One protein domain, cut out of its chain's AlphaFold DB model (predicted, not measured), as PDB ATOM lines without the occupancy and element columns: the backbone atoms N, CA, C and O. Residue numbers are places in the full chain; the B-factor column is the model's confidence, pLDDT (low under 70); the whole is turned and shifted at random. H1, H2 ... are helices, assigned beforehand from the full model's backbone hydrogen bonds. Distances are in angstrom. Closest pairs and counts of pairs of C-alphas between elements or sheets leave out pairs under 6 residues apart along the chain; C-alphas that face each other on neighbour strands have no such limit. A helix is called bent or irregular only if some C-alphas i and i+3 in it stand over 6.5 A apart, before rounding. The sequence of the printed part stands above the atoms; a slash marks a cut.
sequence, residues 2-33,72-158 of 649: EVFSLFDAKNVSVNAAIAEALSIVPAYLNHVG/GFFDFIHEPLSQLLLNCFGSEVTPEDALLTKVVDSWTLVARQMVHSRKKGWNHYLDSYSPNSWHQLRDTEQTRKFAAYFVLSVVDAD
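AT A GLANCE: This is residues 2 to 33 and 72 to 158 of the 649 residues of an uncharacterized protein of Cryomyces minteri (UniProt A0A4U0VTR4). One long helix, H4, runs through the middle of a compact body; H3 folds against it on one side as the other arm of a hairpin, H6 crosses it on another, and H1 and H2, end to end, cover a third. Beyond H4 from H1 and H2 lie the very short H5 and the long link of residues 127 to 140. The printed part has 119 residues with six named helices, H1 to H6 in chain order, and no named strand; its class is all helix. The radius of gyration of the C-alphas is 13.6 A, compact, and the spans are 38 by 33 by 22 A.

HOW THE PARTS SIT: H1, residues 12 to 22, touches residues 99 to 106 of H4, residues 97 to 116, at a shallow tilt of 22 degrees, the same way; the closest C-alphas, of Ala 19 and Leu 99, are 6.0 A apart. H2, residues 24 to 33, meets H1 only through their link. H2 touches residues 106 to 110 of H4, with the C-alphas of Val 25 and Ser 106 closest at 6.5 A and a steep tilt of 36 degrees, only just past shallow. H3, residues 72 to 90, forms a helical hairpin with H4: they run opposite ways at 37 degrees, only just steep, and their closest C-alphas, of Phe 74 and Val 110, are 6.2 A apart. H4 is the hub, touching four helices. H5, residues 123 to 126, is close to H4 but not clearly touching, with the C-alphas of Ala 111 and Tyr 125 closest at 7.8 A. H6, residues 141 to 157, touches H4 with residues 150 to 157 at a steep tilt of 42 degrees, the same way; the C-alphas of Thr 108 and Val 154 are closest, 6.1 A apart. H3 and H6 only just touch, only at their ends, with 3 pairs of C-alphas within 8 A, the closest those of Phe 89 and Thr 143 at 5.6 A. H3, H4 and H6 form a bundle, a group of helices set together. H1 and H6 are apart. Every O i to N i+4 pair is within hydrogen-bond range in H1, H2 and H4, against 13 of 15 in H3 and 11 of 13 in H6; H5 is too short for such a pair.

IN THESE COORDINATES: H1 begins at C-alpha 12 (358.424, 340.542, 189.818). H3 measures 27.8 A and H4 28.3 A from first to last C-alpha; H4 begins at C-alpha 97 (365.223, 331.441, 186.642). H3 is irregular, only just, with C-alphas 76 and 79 7.0 A apart, and has a kink of 30 degrees near residue 79. H6, 24.5 A long, is irregular, with C-alphas 145 and 148 7.0 A apart, and has a kink of 39 degrees near residue 148; it ends at C-alpha 157 (367.447, 324.884, 167.909).

THE WHOLE: The C-alphas farthest apart, of Gly 33 and Glu 92, are 38.6 A from each other. Residues 34 to 71 are not printed, and C-alphas 33 and 72 are 15.5 A apart across this cut. Of the links printed whole, H5 to H6 is long. The mean pLDDT of the printed part is 85.9, and residues 2 and 33 are under 70.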
ATOM      1  N   GLU A   2     358.863 348.866 173.879       61.25
ATOM      2  CA  GLU A   2     359.361 349.630 175.050       61.25
ATOM      3  C   GLU A   2     359.307 348.799 176.349       61.25
ATOM      4  O   GLU A   2     359.955 349.117 177.340       61.25
ATOM      5  N   VAL A   3     358.576 347.681 176.329       70.31
ATOM      6  CA  VAL A   3     358.401 346.769 177.465       70.31
ATOM      7  C   VAL A   3     359.722 346.124 177.911       70.31
ATOM      8  O   VAL A   3     359.927 345.948 179.105       70.31
ATOM      9  N   PHE A   4     360.653 345.822 176.996       80.19
ATOM     10  CA  PHE A   4     361.945 345.214 177.360       80.19
ATOM     11  C   PHE A   4     362.899 346.201 178.047       80.19
ATOM     12  O   PHE A   4     363.685 345.796 178.901       80.19
ATOM     13  N   SER A   5     362.793 347.500 177.743       75.75
ATOM     14  CA  SER A   5     363.559 348.548 178.435       75.75
ATOM     15  C   SER A   5     363.074 348.831 179.861       75.75
ATOM     16  O   SER A   5     363.750 349.544 180.592       75.75
ATOM     17  N   LEU A   6     361.932 348.264 180.274       77.44
ATOM     18  CA  LEU A   6     361.392 348.397 181.632       77.44
ATOM     19  C   LEU A   6     361.937 347.344 182.609       77.44
ATOM     20  O   LEU A   6     361.487 347.302 183.751       77.44
ATOM     21  N   PHE A   7     362.863 346.482 182.176       81.88
ATOM     22  CA  PHE A   7     363.423 345.428 183.020       81.88
ATOM     23  C   PHE A   7     363.965 345.975 184.352       81.88
ATOM     24  O   PHE A   7     364.818 346.860 184.379       81.88
ATOM     25  N   ASP A   8     363.502 345.375 185.450       78.25
ATOM     26  CA  ASP A   8     363.996 345.608 186.804       78.25
ATOM     27  C   ASP A   8     364.116 344.261 187.524       78.25
ATOM     28  O   ASP A   8     363.128 343.563 187.775       78.25
ATOM     29  N   ALA A   9     365.345 343.901 187.896       74.81
ATOM     30  CA  ALA A   9     365.652 342.637 188.555       74.81
ATOM     31  C   ALA A   9     364.900 342.431 189.885       74.81
ATOM     32  O   ALA A   9     364.763 341.293 190.327       74.81
ATOM     33  N   LYS A  10     364.400 343.499 190.522       75.56
ATOM     34  CA  LYS A  10     363.648 343.431 191.787       75.56
ATOM     35  C   LYS A  10     362.128 343.446 191.603       75.56
ATOM     36  O   LYS A  10     361.409 343.162 192.561       75.56
ATOM     37  N   ASN A  11     361.621 343.770 190.413       81.69
ATOM     38  CA  ASN A  11     360.189 343.938 190.180       81.69
ATOM     39  C   ASN A  11     359.570 342.722 189.477       81.69
ATOM     40  O   ASN A  11     359.492 342.645 188.250       81.69
ATOM     41  N   VAL A  12     359.056 341.790 190.281       76.12
ATOM     42  CA  VAL A  12     358.424 340.542 189.818       76.12
ATOM     43  C   VAL A  12     357.256 340.797 188.853       76.12
ATOM     44  O   VAL A  12     357.096 340.075 187.874       76.12
ATOM     45  N   SER A  13     356.464 341.851 189.077       74.25
ATOM     46  CA  SER A  13     355.283 342.145 188.251       74.25
ATOM     47  C   SER A  13     355.644 342.586 186.828       74.25
ATOM     48  O   SER A  13     355.020 342.152 185.861       74.25
ATOM     49  N   VAL A  14     356.700 343.389 186.688       79.50
ATOM     50  CA  VAL A  14     357.218 343.824 185.385       79.50
ATOM     51  C   VAL A  14     357.913 342.662 184.676       79.50
ATOM     52  O   VAL A  14     357.725 342.466 183.477       79.50
ATOM     53  N   ASN A  15     358.632 341.826 185.425       83.38
ATOM     54  CA  ASN A  15     359.271 340.623 184.895       83.38
ATOM     55  C   ASN A  15     358.253 339.596 184.371       83.38
ATOM     56  O   ASN A  15     358.504 338.970 183.340       83.38
ATOM     57  N   ALA A  16     357.080 339.475 185.003       81.12
ATOM     58  CA  ALA A  16     355.983 338.652 184.496       81.12
ATOM     59  C   ALA A  16     355.450 339.172 183.148       81.12
ATOM     60  O   ALA A  16     355.305 338.394 182.206       81.12
ATOM     61  N   ALA A  17     355.253 340.489 183.013       81.31
ATOM     62  CA  ALA A  17     354.825 341.104 181.753       81.31
ATOM     63  C   ALA A  17     355.877 340.951 180.635       81.31
ATOM     64  O   ALA A  17     355.533 340.679 179.484       81.31
ATOM     65  N   ILE A  18     357.171 341.059 180.964       84.00
ATOM     66  CA  ILE A  18     358.266 340.776 180.022       84.00
ATOM     67  C   ILE A  18     358.236 339.302 179.595       84.00
ATOM     68  O   ILE A  18     358.351 339.005 178.407       84.00
ATOM     69  N   ALA A  19     358.034 338.370 180.528       83.56
ATOM     70  CA  ALA A  19     357.947 336.941 180.233       83.56
ATOM     71  C   ALA A  19     356.736 336.574 179.350       83.56
ATOM     72  O   ALA A  19     356.817 335.633 178.551       83.56
ATOM     73  N   GLU A  20     355.616 337.288 179.480       83.19
ATOM     74  CA  GLU A  20     354.472 337.185 178.566       83.19
ATOM     75  C   GLU A  20     354.805 337.765 177.188       83.19
ATOM     76  O   GLU A  20     354.587 337.096 176.180       83.19
ATOM     77  N   ALA A  21     355.429 338.945 177.128       84.00
ATOM     78  CA  ALA A  21     355.853 339.559 175.871       84.00
ATOM     79  C   ALA A  21     356.860 338.684 175.098       84.00
ATOM     80  O   ALA A  21     356.763 338.563 173.878       84.00
ATOM     81  N   LEU A  22     357.779 338.006 175.790       86.62
ATOM     82  CA  LEU A  22     358.694 337.028 175.185       86.62
ATOM     83  C   LEU A  22     357.960 335.812 174.602       86.62
ATOM     84  O   LEU A  22     358.403 335.248 173.607       86.62
ATOM     85  N   SER A  23     356.797 335.441 175.151       86.31
ATOM     86  CA  SER A  23     355.989 334.318 174.642       86.31
ATOM     87  C   SER A  23     355.378 334.602 173.260       86.31
ATOM     88  O   SER A  23     354.964 333.674 172.564       86.31
ATOM     89  N   ILE A  24     355.376 335.866 172.818       84.00
ATOM     90  CA  ILE A  24     354.952 336.267 171.469       84.00
ATOM     91  C   ILE A  24     355.924 335.734 170.409       84.00
ATOM     92  O   ILE A  24     355.491 335.378 169.318       84.00
ATOM     93  N   VAL A  25     357.220 335.629 170.719       81.38
ATOM     94  CA  VAL A  25     358.250 335.198 169.759       81.38
ATOM     95  C   VAL A  25     358.003 333.765 169.243       81.38
ATOM     96  O   VAL A  25     357.874 333.598 168.026       81.38
ATOM     97  N   PRO A  26     357.852 332.730 170.096       80.38
ATOM     98  CA  PRO A  26     357.510 331.389 169.621       80.38
ATOM     99  C   PRO A  26     356.089 331.310 169.037       80.38
ATOM    100  O   PRO A  26     355.859 330.558 168.091       80.38
ATOM    101  N   ALA A  27     355.131 332.095 169.546       81.00
ATOM    102  CA  ALA A  27     353.773 332.137 168.995       81.00
ATOM    103  C   ALA A  27     353.743 332.679 167.554       81.00
ATOM    104  O   ALA A  27     353.028 332.133 166.711       81.00
ATOM    105  N   TYR A  28     354.555 333.698 167.257       80.56
ATOM    106  CA  TYR A  28     354.706 334.258 165.918       80.56
ATOM    107  C   TYR A  28     355.308 333.239 164.948       80.56
ATOM    108  O   TYR A  28     354.744 333.026 163.877       80.56
ATOM    109  N   LEU A  29     356.375 332.526 165.339       75.94
ATOM    110  CA  LEU A  29     356.934 331.450 164.507       75.94
ATOM    111  C   LEU A  29     355.926 330.338 164.222       75.94
ATOM    112  O   LEU A  29     355.797 329.910 163.079       75.94
ATOM    113  N   ASN A  30     355.173 329.902 165.234       76.88
ATOM    114  CA  ASN A  30     354.136 328.888 165.047       76.88
ATOM    115  C   ASN A  30     353.027 329.360 164.097       76.88
ATOM    116  O   ASN A  30     352.458 328.555 163.361       76.88
ATOM    117  N   HIS A  31     352.694 330.652 164.112       75.56
ATOM    118  CA  HIS A  31     351.710 331.225 163.201       75.56
ATOM    119  C   HIS A  31     352.241 331.308 161.763       75.56
ATOM    120  O   HIS A  31     351.558 330.884 160.834       75.56
ATOM    121  N   VAL A  32     353.485 331.761 161.589       71.50
ATOM    122  CA  VAL A  32     354.175 331.820 160.293       71.50
ATOM    123  C   VAL A  32     354.328 330.427 159.676       71.50
ATOM    124  O   VAL A  32     353.995 330.241 158.509       71.50
ATOM    125  N   GLY A  33     354.748 329.431 160.462       65.44
ATOM    126  CA  GLY A  33     354.887 328.050 159.988       65.44
ATOM    127  C   GLY A  33     353.557 327.434 159.537       65.44
ATOM    128  O   GLY A  33     353.514 326.716 158.541       65.44
ATOM    129  N   GLY A  72     361.463 340.839 158.618       75.88
ATOM    130  CA  GLY A  72     361.347 342.171 159.218       75.88
ATOM    131  C   GLY A  72     361.037 342.153 160.721       75.88
ATOM    132  O   GLY A  72     361.517 343.018 161.454       75.88
ATOM    133  N   PHE A  73     360.288 341.156 161.211       80.62
ATOM    134  CA  PHE A  73     360.014 341.004 162.646       80.62
ATOM    135  C   PHE A  73     361.269 340.595 163.425       80.62
ATOM    136  O   PHE A  73     361.551 341.163 164.484       80.62
ATOM    137  N   PHE A  74     362.041 339.638 162.898       81.88
ATOM    138  CA  PHE A  74     363.270 339.177 163.545       81.88
ATOM    139  C   PHE A  74     364.369 340.235 163.524       81.88
ATOM    140  O   PHE A  74     365.023 340.435 164.547       81.88
ATOM    141  N   ASP A  75     364.507 340.978 162.424       81.88
ATOM    142  CA  ASP A  75     365.423 342.118 162.349       81.88
ATOM    143  C   ASP A  75     365.050 343.207 163.370       81.88
ATOM    144  O   ASP A  75     365.924 343.779 164.022       81.88
ATOM    145  N   PHE A  76     363.749 343.458 163.561       85.12
ATOM    146  CA  PHE A  76     363.252 344.443 164.521       85.12
ATOM    147  C   PHE A  76     363.460 344.026 165.986       85.12
ATOM    148  O   PHE A  76     363.776 344.871 166.825       85.12
ATOM    149  N   ILE A  77     363.272 342.743 166.323       86.25
ATOM    150  CA  ILE A  77     363.349 342.260 167.713       86.25
ATOM    151  C   ILE A  77     364.766 341.868 168.150       86.25
ATOM    152  O   ILE A  77     365.028 341.813 169.353       86.25
ATOM    153  N   HIS A  78     365.682 341.620 167.204       86.56
ATOM    154  CA  HIS A  78     367.045 341.142 167.474       86.56
ATOM    155  C   HIS A  78     367.802 342.039 168.461       86.56
ATOM    156  O   HIS A  78     368.327 341.548 169.464       86.56
ATOM    157  N   GLU A  79     367.811 343.350 168.219       86.81
ATOM    158  CA  GLU A  79     368.546 344.314 169.045       86.81
ATOM    159  C   GLU A  79     367.891 344.526 170.429       86.81
ATOM    160  O   GLU A  79     368.577 344.334 171.436       86.81
ATOM    161  N   PRO A  80     366.572 344.806 170.547       87.69
ATOM    162  CA  PRO A  80     365.908 344.905 171.851       87.69
ATOM    163  C   PRO A  80     366.057 343.655 172.726       87.69
ATOM    164  O   PRO A  80     366.189 343.761 173.946       87.69
ATOM    165  N   LEU A  81     366.041 342.464 172.120       88.62
ATOM    166  CA  LEU A  81     366.208 341.207 172.845       88.62
ATOM    167  C   LEU A  81     367.656 340.994 173.301       88.62
ATOM    168  O   LEU A  81     367.880 340.535 174.419       88.62
ATOM    169  N   SER A  82     368.631 341.374 172.473       87.50
ATOM    170  CA  SER A  82     370.051 341.338 172.845       87.50
ATOM    171  C   SER A  82     370.341 342.296 174.010       87.50
ATOM    172  O   SER A  82     371.053 341.939 174.946       87.50
ATOM    173  N   GLN A  83     369.708 343.474 174.030       88.50
ATOM    174  CA  GLN A  83     369.785 344.406 175.161       88.50
ATOM    175  C   GLN A  83     369.115 343.857 176.427       88.50
ATOM    176  O   GLN A  83     369.673 343.972 177.518       88.50
ATOM    177  N   LEU A  84     367.948 343.215 176.302       89.56
ATOM    178  CA  LEU A  84     367.295 342.554 177.434       89.56
ATOM    179  C   LEU A  84     368.177 341.446 178.026       89.56
ATOM    180  O   LEU A  84     368.298 341.358 179.248       89.56
ATOM    181  N   LEU A  85     368.816 340.636 177.176       91.56
ATOM    182  CA  LEU A  85     369.775 339.609 177.583       91.56
ATOM    183  C   LEU A  85     370.937 340.229 178.373       91.56
ATOM    184  O   LEU A  85     371.211 339.795 179.492       91.56
ATOM    185  N   LEU A  86     371.563 341.282 177.835       90.19
ATOM    186  CA  LEU A  86     372.646 342.013 178.502       90.19
ATOM    187  C   LEU A  86     372.221 342.542 179.877       90.19
ATOM    188  O   LEU A  86     372.970 342.407 180.844       90.19
ATOM    189  N   ASN A  87     371.009 343.084 179.991       90.06
ATOM    190  CA  ASN A  87     370.487 343.610 181.251       90.06
ATOM    191  C   ASN A  87     370.196 342.496 182.269       90.06
ATOM    192  O   ASN A  87     370.608 342.595 183.427       90.06
ATOM    193  N   CYS A  88     369.540 341.410 181.848       89.81
ATOM    194  CA  CYS A  88     369.209 340.280 182.721       89.81
ATOM    195  C   CYS A  88     370.472 339.603 183.267       89.81
ATOM    196  O   CYS A  88     370.595 339.357 184.470       89.81
ATOM    197  N   PHE A  89     371.437 339.332 182.390       91.62
ATOM    198  CA  PHE A  89     372.666 338.630 182.743       91.62
ATOM    199  C   PHE A  89     373.745 339.554 183.327       91.62
ATOM    200  O   PHE A  89     374.615 339.081 184.054       91.62
ATOM    201  N   GLY A  90     373.653 340.869 183.112       89.19
ATOM    202  CA  GLY A  90     374.532 341.884 183.705       89.19
ATOM    203  C   GLY A  90     374.076 342.446 185.057       89.19
ATOM    204  O   GLY A  90     374.862 343.150 185.705       89.19
ATOM    205  N   SER A  91     372.846 342.137 185.482       87.81
ATOM    206  CA  SER A  91     372.253 342.600 186.741       87.81
ATOM    207  C   SER A  91     373.038 342.146 187.979       87.81
ATOM    208  O   SER A  91     373.523 341.017 188.050       87.81
ATOM    209  N   GLU A  92     373.119 343.019 188.989       82.44
ATOM    210  CA  GLU A  92     373.716 342.699 190.295       82.44
ATOM    211  C   GLU A  92     372.833 341.774 191.140       82.44
ATOM    212  O   GLU A  92     373.341 340.989 191.936       82.44
ATOM    213  N   VAL A  93     371.510 341.857 190.962       84.75
ATOM    214  CA  VAL A  93     370.544 340.950 191.592       84.75
ATOM    215  C   VAL A  93     370.144 339.900 190.570       84.75
ATOM    216  O   VAL A  93     369.718 340.253 189.469       84.75
ATOM    217  N   THR A  94     370.270 338.624 190.934       85.19
ATOM    218  CA  THR A  94     369.910 337.508 190.059       85.19
ATOM    219  C   THR A  94     368.402 337.509 189.778       85.19
ATOM    220  O   THR A  94     367.622 337.382 190.724       85.19
ATOM    221  N   PRO A  95     367.982 337.643 188.506       87.25
ATOM    222  CA  PRO A  95     366.573 337.546 188.129       87.25
ATOM    223  C   PRO A  95     366.030 336.125 188.313       87.25
ATOM    224  O   PRO A  95     366.792 335.169 188.459       87.25
ATOM    225  N   GLU A  96     364.706 335.972 188.261       88.88
ATOM    226  CA  GLU A  96     364.068 334.659 188.361       88.88
ATOM    227  C   GLU A  96     364.505 333.720 187.232       88.88
ATOM    228  O   GLU A  96     364.528 334.090 186.055       88.88
ATOM    229  N   ASP A  97     364.775 332.464 187.587       88.75
ATOM    230  CA  ASP A  97     365.223 331.441 186.642       88.75
ATOM    231  C   ASP A  97     364.275 331.260 185.457       88.75
ATOM    232  O   ASP A  97     364.730 331.084 184.331       88.75
ATOM    233  N   ALA A  98     362.964 331.347 185.697       89.06
ATOM    234  CA  ALA A  98     361.955 331.229 184.652       89.06
ATOM    235  C   ALA A  98     362.083 332.340 183.596       89.06
ATOM    236  O   ALA A  98     361.907 332.079 182.405       89.06
ATOM    237  N   LEU A  99     362.421 333.566 184.016       89.44
ATOM    238  CA  LEU A  99     362.683 334.672 183.098       89.44
ATOM    239  C   LEU A  99     363.991 334.441 182.340       89.44
ATOM    240  O   LEU A  99     364.002 334.556 181.119       89.44
ATOM    241  N   LEU A 100     365.071 334.076 183.040       92.69
ATOM    242  CA  LEU A 100     366.377 333.826 182.419       92.69
ATOM    243  C   LEU A 100     366.297 332.730 181.351       92.69
ATOM    244  O   LEU A 100     366.790 332.924 180.243       92.69
ATOM    245  N   THR A 101     365.610 331.623 181.645       93.69
ATOM    246  CA  THR A 101     365.333 330.554 180.678       93.69
ATOM    247  C   THR A 101     364.581 331.089 179.460       93.69
ATOM    248  O   THR A 101     365.060 330.930 178.341       93.69
ATOM    249  N   LYS A 102     363.467 331.808 179.658       90.94
ATOM    250  CA  LYS A 102     362.675 332.370 178.551       90.94
ATOM    251  C   LYS A 102     363.453 333.356 177.683       90.94
ATOM    252  O   LYS A 102     363.236 333.398 176.472       90.94
ATOM    253  N   VAL A 103     364.323 334.168 178.283       93.19
ATOM    254  CA  VAL A 103     365.173 335.115 177.549       93.19
ATOM    255  C   VAL A 103     366.171 334.354 176.679       93.19
ATOM    256  O   VAL A 103     366.285 334.675 175.498       93.19
ATOM    257  N   VAL A 104     366.841 333.329 177.223       94.31
ATOM    258  CA  VAL A 104     367.771 332.490 176.449       94.31
ATOM    259  C   VAL A 104     367.041 331.770 175.317       94.31
ATOM    260  O   VAL A 104     367.485 331.854 174.177       94.31
ATOM    261  N   ASP A 105     365.894 331.145 175.590       93.25
ATOM    262  CA  ASP A 105     365.108 330.435 174.573       93.25
ATOM    263  C   ASP A 105     364.683 331.377 173.439       93.25
ATOM    264  O   ASP A 105     364.873 331.076 172.260       93.25
ATOM    265  N   SER A 106     364.155 332.554 173.789       91.44
ATOM    266  CA  SER A 106     363.723 333.554 172.808       91.44
ATOM    267  C   SER A 106     364.901 334.073 171.987       91.44
ATOM    268  O   SER A 106     364.779 334.249 170.777       91.44
ATOM    269  N   TRP A 107     366.046 334.319 172.627       93.25
ATOM    270  CA  TRP A 107     367.237 334.826 171.950       93.25
ATOM    271  C   TRP A 107     367.815 333.800 170.982       93.25
ATOM    272  O   TRP A 107     368.084 334.135 169.831       93.25
ATOM    273  N   THR A 108     367.913 332.541 171.402       92.81
ATOM    274  CA  THR A 108     368.387 331.444 170.556       92.81
ATOM    275  C   THR A 108     367.447 331.182 169.380       92.81
ATOM    276  O   THR A 108     367.903 330.948 168.263       92.81
ATOM    277  N   LEU A 109     366.134 331.294 169.586       90.75
ATOM    278  CA  LEU A 109     365.133 331.160 168.528       90.75
ATOM    279  C   LEU A 109     365.260 332.269 167.467       90.75
ATOM    280  O   LEU A 109     365.247 331.995 166.267       90.75
ATOM    281  N   VAL A 110     365.436 333.521 167.903       89.44
ATOM    282  CA  VAL A 110     365.710 334.652 167.002       89.44
ATOM    283  C   VAL A 110     367.056 334.452 166.295       89.44
ATOM    284  O   VAL A 110     367.148 334.660 165.086       89.44
ATOM    285  N   ALA A 111     368.092 334.004 167.011       90.25
ATOM    286  CA  ALA A 111     369.408 333.718 166.444       90.25
ATOM    287  C   ALA A 111     369.339 332.641 165.354       90.25
ATOM    288  O   ALA A 111     369.864 332.865 164.263       90.25
ATOM    289  N   ARG A 112     368.617 331.538 165.598       90.38
ATOM    290  CA  ARG A 112     368.354 330.477 164.616       90.38
ATOM    291  C   ARG A 112     367.744 331.043 163.340       90.38
ATOM    292  O   ARG A 112     368.216 330.720 162.255       90.38
ATOM    293  N   GLN A 113     366.735 331.909 163.448       88.19
ATOM    294  CA  GLN A 113     366.119 332.505 162.263       88.19
ATOM    295  C   GLN A 113     367.099 333.410 161.502       88.19
ATOM    296  O   GLN A 113     367.172 333.342 160.279       88.19
ATOM    297  N   MET A 114     367.912 334.201 162.207       87.56
ATOM    298  CA  MET A 114     368.951 335.032 161.580       87.56
ATOM    299  C   MET A 114     370.028 334.197 160.868       87.56
ATOM    300  O   MET A 114     370.567 334.639 159.849       87.56
ATOM    301  N   VAL A 115     370.337 333.009 161.399       89.19
ATOM    302  CA  VAL A 115     371.240 332.032 160.773       89.19
ATOM    303  C   VAL A 115     370.590 331.386 159.553       89.19
ATOM    304  O   VAL A 115     371.206 331.332 158.489       89.19
ATOM    305  N   HIS A 116     369.325 330.976 159.662       86.56
ATOM    306  CA  HIS A 116     368.577 330.370 158.564       86.56
ATOM    307  C   HIS A 116     368.409 331.330 157.375       86.56
ATOM    308  O   HIS A 116     368.684 330.956 156.235       86.56
ATOM    309  N   SER A 117     368.084 332.601 157.638       84.69
ATOM    310  CA  SER A 117     368.018 333.664 156.622       84.69
ATOM    311  C   SER A 117     369.407 334.133 156.136       84.69
ATOM    312  O   SER A 117     369.499 335.105 155.389       84.69
ATOM    313  N   ARG A 118     370.505 333.475 156.553       83.25
ATOM    314  CA  ARG A 118     371.913 333.763 156.196       83.25
ATOM    315  C   ARG A 118     372.383 335.196 156.479       83.25
ATOM    316  O   ARG A 118     373.389 335.641 155.928       83.25
ATOM    317  N   LYS A 119     371.691 335.922 157.358       83.25
ATOM    318  CA  LYS A 119     372.070 337.285 157.763       83.25
ATOM    319  C   LYS A 119     373.231 337.274 158.756       83.25
ATOM    320  O   LYS A 119     374.007 338.224 158.809       83.25
ATOM    321  N   LYS A 120     373.331 336.215 159.564       85.69
ATOM    322  CA  LYS A 120     374.392 335.969 160.556       85.69
ATOM    323  C   LYS A 120     374.775 334.482 160.529       85.69
ATOM    324  O   LYS A 120     374.033 333.675 159.988       85.69
ATOM    325  N   GLY A 121     375.922 334.114 161.097       86.81
ATOM    326  CA  GLY A 121     376.309 332.710 161.321       86.81
ATOM    327  C   GLY A 121     376.362 332.381 162.813       86.81
ATOM    328  O   GLY A 121     376.413 333.302 163.628       86.81
ATOM    329  N   TRP A 122     376.405 331.099 163.186       90.81
ATOM    330  CA  TRP A 122     376.515 330.693 164.598       90.81
ATOM    331  C   TRP A 122     377.777 331.232 165.289       90.81
ATOM    332  O   TRP A 122     377.703 331.622 166.453       90.81
ATOM    333  N   ASN A 123     378.880 331.423 164.554       87.31
ATOM    334  CA  ASN A 123     380.070 332.146 165.031       87.31
ATOM    335  C   ASN A 123     379.748 333.527 165.624       87.31
ATOM    336  O   ASN A 123     380.393 333.958 166.571       87.31
ATOM    337  N   HIS A 124     378.723 334.221 165.123       88.31
ATOM    338  CA  HIS A 124     378.315 335.522 165.660       88.31
ATOM    339  C   HIS A 124     377.848 335.443 167.123       88.31
ATOM    340  O   HIS A 124     377.921 336.441 167.836       88.31
ATOM    341  N   TYR A 125     377.374 334.279 167.564       89.81
ATOM    342  CA  TYR A 125     376.819 334.053 168.901       89.81
ATOM    343  C   TYR A 125     377.718 333.175 169.786       89.81
ATOM    344  O   TYR A 125     377.649 333.282 171.011       89.81
ATOM    345  N   LEU A 126     378.555 332.332 169.172       87.44
ATOM    346  CA  LEU A 126     379.439 331.375 169.845       87.44
ATOM    347  C   LEU A 126     380.892 331.853 169.956       87.44
ATOM    348  O   LEU A 126     381.569 331.503 170.916       87.44
ATOM    349  N   ASP A 127     381.397 332.646 169.006       84.56
ATOM    350  CA  ASP A 127     382.807 333.051 169.004       84.56
ATOM    351  C   ASP A 127     383.082 334.054 170.130       84.56
ATOM    352  O   ASP A 127     382.347 335.024 170.317       84.56
ATOM    353  N   SER A 128     384.177 333.864 170.860       80.81
ATOM    354  CA  SER A 128     384.605 334.764 171.930       80.81
ATOM    355  C   SER A 128     384.883 336.195 171.455       80.81
ATOM    356  O   SER A 128     384.838 337.109 172.272       80.81
ATOM    357  N   TYR A 129     385.138 336.419 170.162       77.94
ATOM    358  CA  TYR A 129     385.464 337.745 169.617       77.94
ATOM    359  C   TYR A 129     384.267 338.520 169.045       77.94
ATOM    360  O   TYR A 129     384.409 339.699 168.715       77.94
ATOM    361  N   SER A 130     383.089 337.899 168.927       84.44
ATOM    362  CA  SER A 130     381.910 338.570 168.370       84.44
ATOM    363  C   SER A 130     381.208 339.445 169.418       84.44
ATOM    364  O   SER A 130     380.941 338.959 170.516       84.44
ATOM    365  N   PRO A 131     380.812 340.695 169.097       79.69
ATOM    366  CA  PRO A 131     380.194 341.623 170.053       79.69
ATOM    367  C   PRO A 131     378.838 341.159 170.606       79.69
ATOM    368  O   PRO A 131     378.426 341.633 171.656       79.69
ATOM    369  N   ASN A 132     378.149 340.239 169.922       82.12
ATOM    370  CA  ASN A 132     376.870 339.668 170.370       82.12
ATOM    371  C   ASN A 132     377.005 338.201 170.801       82.12
ATOM    372  O   ASN A 132     376.048 337.432 170.723       82.12
ATOM    373  N   SER A 133     378.208 337.796 171.199       89.25
ATOM    374  CA  SER A 133     378.474 336.459 171.707       89.25
ATOM    375  C   SER A 133     378.051 336.310 173.159       89.25
ATOM    376  O   SER A 133     378.148 337.256 173.945       89.25
ATOM    377  N   TRP A 134     377.687 335.087 173.548       91.88
ATOM    378  CA  TRP A 134     377.499 334.741 174.958       91.88
ATOM    379  C   TRP A 134     378.728 335.094 175.809       91.88
ATOM    380  O   TRP A 134     378.603 335.536 176.949       91.88
ATOM    381  N   HIS A 135     379.930 334.966 175.241       87.44
ATOM    382  CA  HIS A 135     381.187 335.255 175.932       87.44
ATOM    383  C   HIS A 135     381.442 336.751 176.179       87.44
ATOM    384  O   HIS A 135     382.307 337.080 176.987       87.44
ATOM    385  N   GLN A 136     380.704 337.649 175.515       88.31
ATOM    386  CA  GLN A 136     380.775 339.097 175.752       88.31
ATOM    387  C   GLN A 136     379.825 339.571 176.857       88.31
ATOM    388  O   GLN A 136     379.894 340.728 177.278       88.31
ATOM    389  N   LEU A 137     378.939 338.698 177.353       90.31
ATOM    390  CA  LEU A 137     378.116 339.015 178.513       90.31
ATOM    391  C   LEU A 137     379.005 339.263 179.737       90.31
ATOM    392  O   LEU A 137     380.065 338.655 179.907       90.31
ATOM    393  N   ARG A 138     378.544 340.142 180.633       90.25
ATOM    394  CA  ARG A 138     379.221 340.375 181.911       90.25
ATOM    395  C   ARG A 138     379.372 339.044 182.653       90.25
ATOM    396  O   ARG A 138     378.419 338.270 182.770       90.25
ATOM    397  N   ASP A 139     380.568 338.819 183.186       88.62
ATOM    398  CA  ASP A 139     380.895 337.634 183.975       88.62
ATOM    399  C   ASP A 139     380.193 337.690 185.340       88.62
ATOM    400  O   ASP A 139     380.693 338.269 186.306       88.62
ATOM    401  N   THR A 140     378.979 337.146 185.388       90.88
ATOM    402  CA  THR A 140     378.128 337.067 186.578       90.88
ATOM    403  C   THR A 140     377.808 335.614 186.919       90.88
ATOM    404  O   THR A 140     378.024 334.690 186.126       90.88
ATOM    405  N   GLU A 141     377.258 335.396 188.116       89.06
ATOM    406  CA  GLU A 141     376.854 334.063 188.562       89.06
ATOM    407  C   GLU A 141     375.805 333.447 187.622       89.06
ATOM    408  O   GLU A 141     375.926 332.285 187.225       89.06
ATOM    409  N   GLN A 142     374.809 334.238 187.209       91.12
ATOM    410  CA  GLN A 142     373.780 333.797 186.272       91.12
ATOM    411  C   GLN A 142     374.338 333.486 184.878       91.12
ATOM    412  O   GLN A 142     373.995 332.438 184.333       91.12
ATOM    413  N   THR A 143     375.243 334.308 184.327       91.94
ATOM    414  CA  THR A 143     375.853 334.049 183.006       91.94
ATOM    415  C   THR A 143     376.570 332.701 182.995       91.94
ATOM    416  O   THR A 143     376.419 331.908 182.068       91.94
ATOM    417  N   ARG A 144     377.298 332.379 184.068       91.50
ATOM    418  CA  ARG A 144     378.018 331.104 184.186       91.50
ATOM    419  C   ARG A 144     377.091 329.913 184.403       91.50
ATOM    420  O   ARG A 144     377.258 328.891 183.743       91.50
ATOM    421  N   LYS A 145     376.085 330.041 185.276       93.31
ATOM    422  CA  LYS A 145     375.097 328.972 185.527       93.31
ATOM    423  C   LYS A 145     374.303 328.607 184.273       93.31
ATOM    424  O   LYS A 145     373.970 327.436 184.099       93.31
ATOM    425  N   PHE A 146     374.003 329.586 183.421       95.69
ATOM    426  CA  PHE A 146     373.222 329.400 182.197       95.69
ATOM    427  C   PHE A 146     374.068 329.156 180.942       95.69
ATOM    428  O   PHE A 146     373.491 328.817 179.919       95.69
ATOM    429  N   ALA A 147     375.402 329.228 180.995       93.62
ATOM    430  CA  ALA A 147     376.246 328.963 179.824       93.62
ATOM    431  C   ALA A 147     375.989 327.570 179.216       93.62
ATOM    432  O   ALA A 147     375.787 327.442 178.012       93.62
ATOM    433  N   ALA A 148     375.892 326.535 180.059       94.56
ATOM    434  CA  ALA A 148     375.548 325.182 179.609       94.56
ATOM    435  C   ALA A 148     374.116 325.083 179.050       94.56
ATOM    436  O   ALA A 148     373.855 324.254 178.184       94.56
ATOM    437  N   TYR A 149     373.197 325.924 179.537       95.62
ATOM    438  CA  TYR A 149     371.832 325.996 179.016       95.62
ATOM    439  C   TYR A 149     371.786 326.674 177.652       95.62
ATOM    440  O   TYR A 149     371.117 326.179 176.764       95.62
ATOM    441  N   PHE A 150     372.541 327.755 177.456       94.94
ATOM    442  CA  PHE A 150     372.639 328.412 176.158       94.94
ATOM    443  C   PHE A 150     373.173 327.461 175.078       94.94
ATOM    444  O   PHE A 150     372.550 327.336 174.030       94.94
ATOM    445  N   VAL A 151     374.268 326.739 175.352       93.75
ATOM    446  CA  VAL A 151     374.809 325.740 174.408       93.75
ATOM    447  C   VAL A 151     373.769 324.663 174.096       93.75
ATOM    448  O   VAL A 151     373.555 324.343 172.930       93.75
ATOM    449  N   LEU A 152     373.079 324.157 175.122       93.69
ATOM    450  CA  LEU A 152     371.964 323.222 174.958       93.69
ATOM    451  C   LEU A 152     370.862 323.800 174.054       93.69
ATOM    452  O   LEU A 152     370.446 323.140 173.111       93.69
ATOM    453  N   SER A 153     370.425 325.040 174.288       92.94
ATOM    454  CA  SER A 153     369.388 325.683 173.476       92.94
ATOM    455  C   SER A 153     369.812 325.845 172.015       92.94
ATOM    456  O   SER A 153     368.965 325.743 171.133       92.94
ATOM    457  N   VAL A 154     371.092 326.130 171.739       92.75
ATOM    458  CA  VAL A 154     371.611 326.253 170.362       92.75
ATOM    459  C   VAL A 154     371.535 324.911 169.648       92.75
ATOM    460  O   VAL A 154     371.046 324.840 168.523       92.75
ATOM    461  N   VAL A 155     371.964 323.854 170.332       90.06
ATOM    462  CA  VAL A 155     371.892 322.480 169.843       90.06
ATOM    463  C   VAL A 155     370.450 322.063 169.540       90.06
ATOM    464  O   VAL A 155     370.173 321.598 168.437       90.06
ATOM    465  N   ASP A 156     369.530 322.287 170.481       89.12
ATOM    466  CA  ASP A 156     368.109 321.959 170.315       89.12
ATOM    467  C   ASP A 156     367.465 322.780 169.180       89.12
ATOM    468  O   ASP A 156     366.541 322.330 168.497       89.12
ATOM    469  N   ALA A 157     367.939 324.010 168.965       86.94
ATOM    470  CA  ALA A 157     367.447 324.884 167.909       86.94
ATOM    471  C   ALA A 157     367.967 324.485 166.520       86.94
ATOM    472  O   ALA A 157     367.223 324.610 165.545       86.94
ATOM    473  N   ASP A 158     369.215 324.035 166.412       88.38
ATOM    474  CA  ASP A 158     369.850 323.645 165.156       88.38
ATOM    475  C   ASP A 158     370.902 322.552 165.379       88.38
ATOM    476  O   ASP A 158     372.052 322.826 165.726       88.38
TER     477      ASP A 158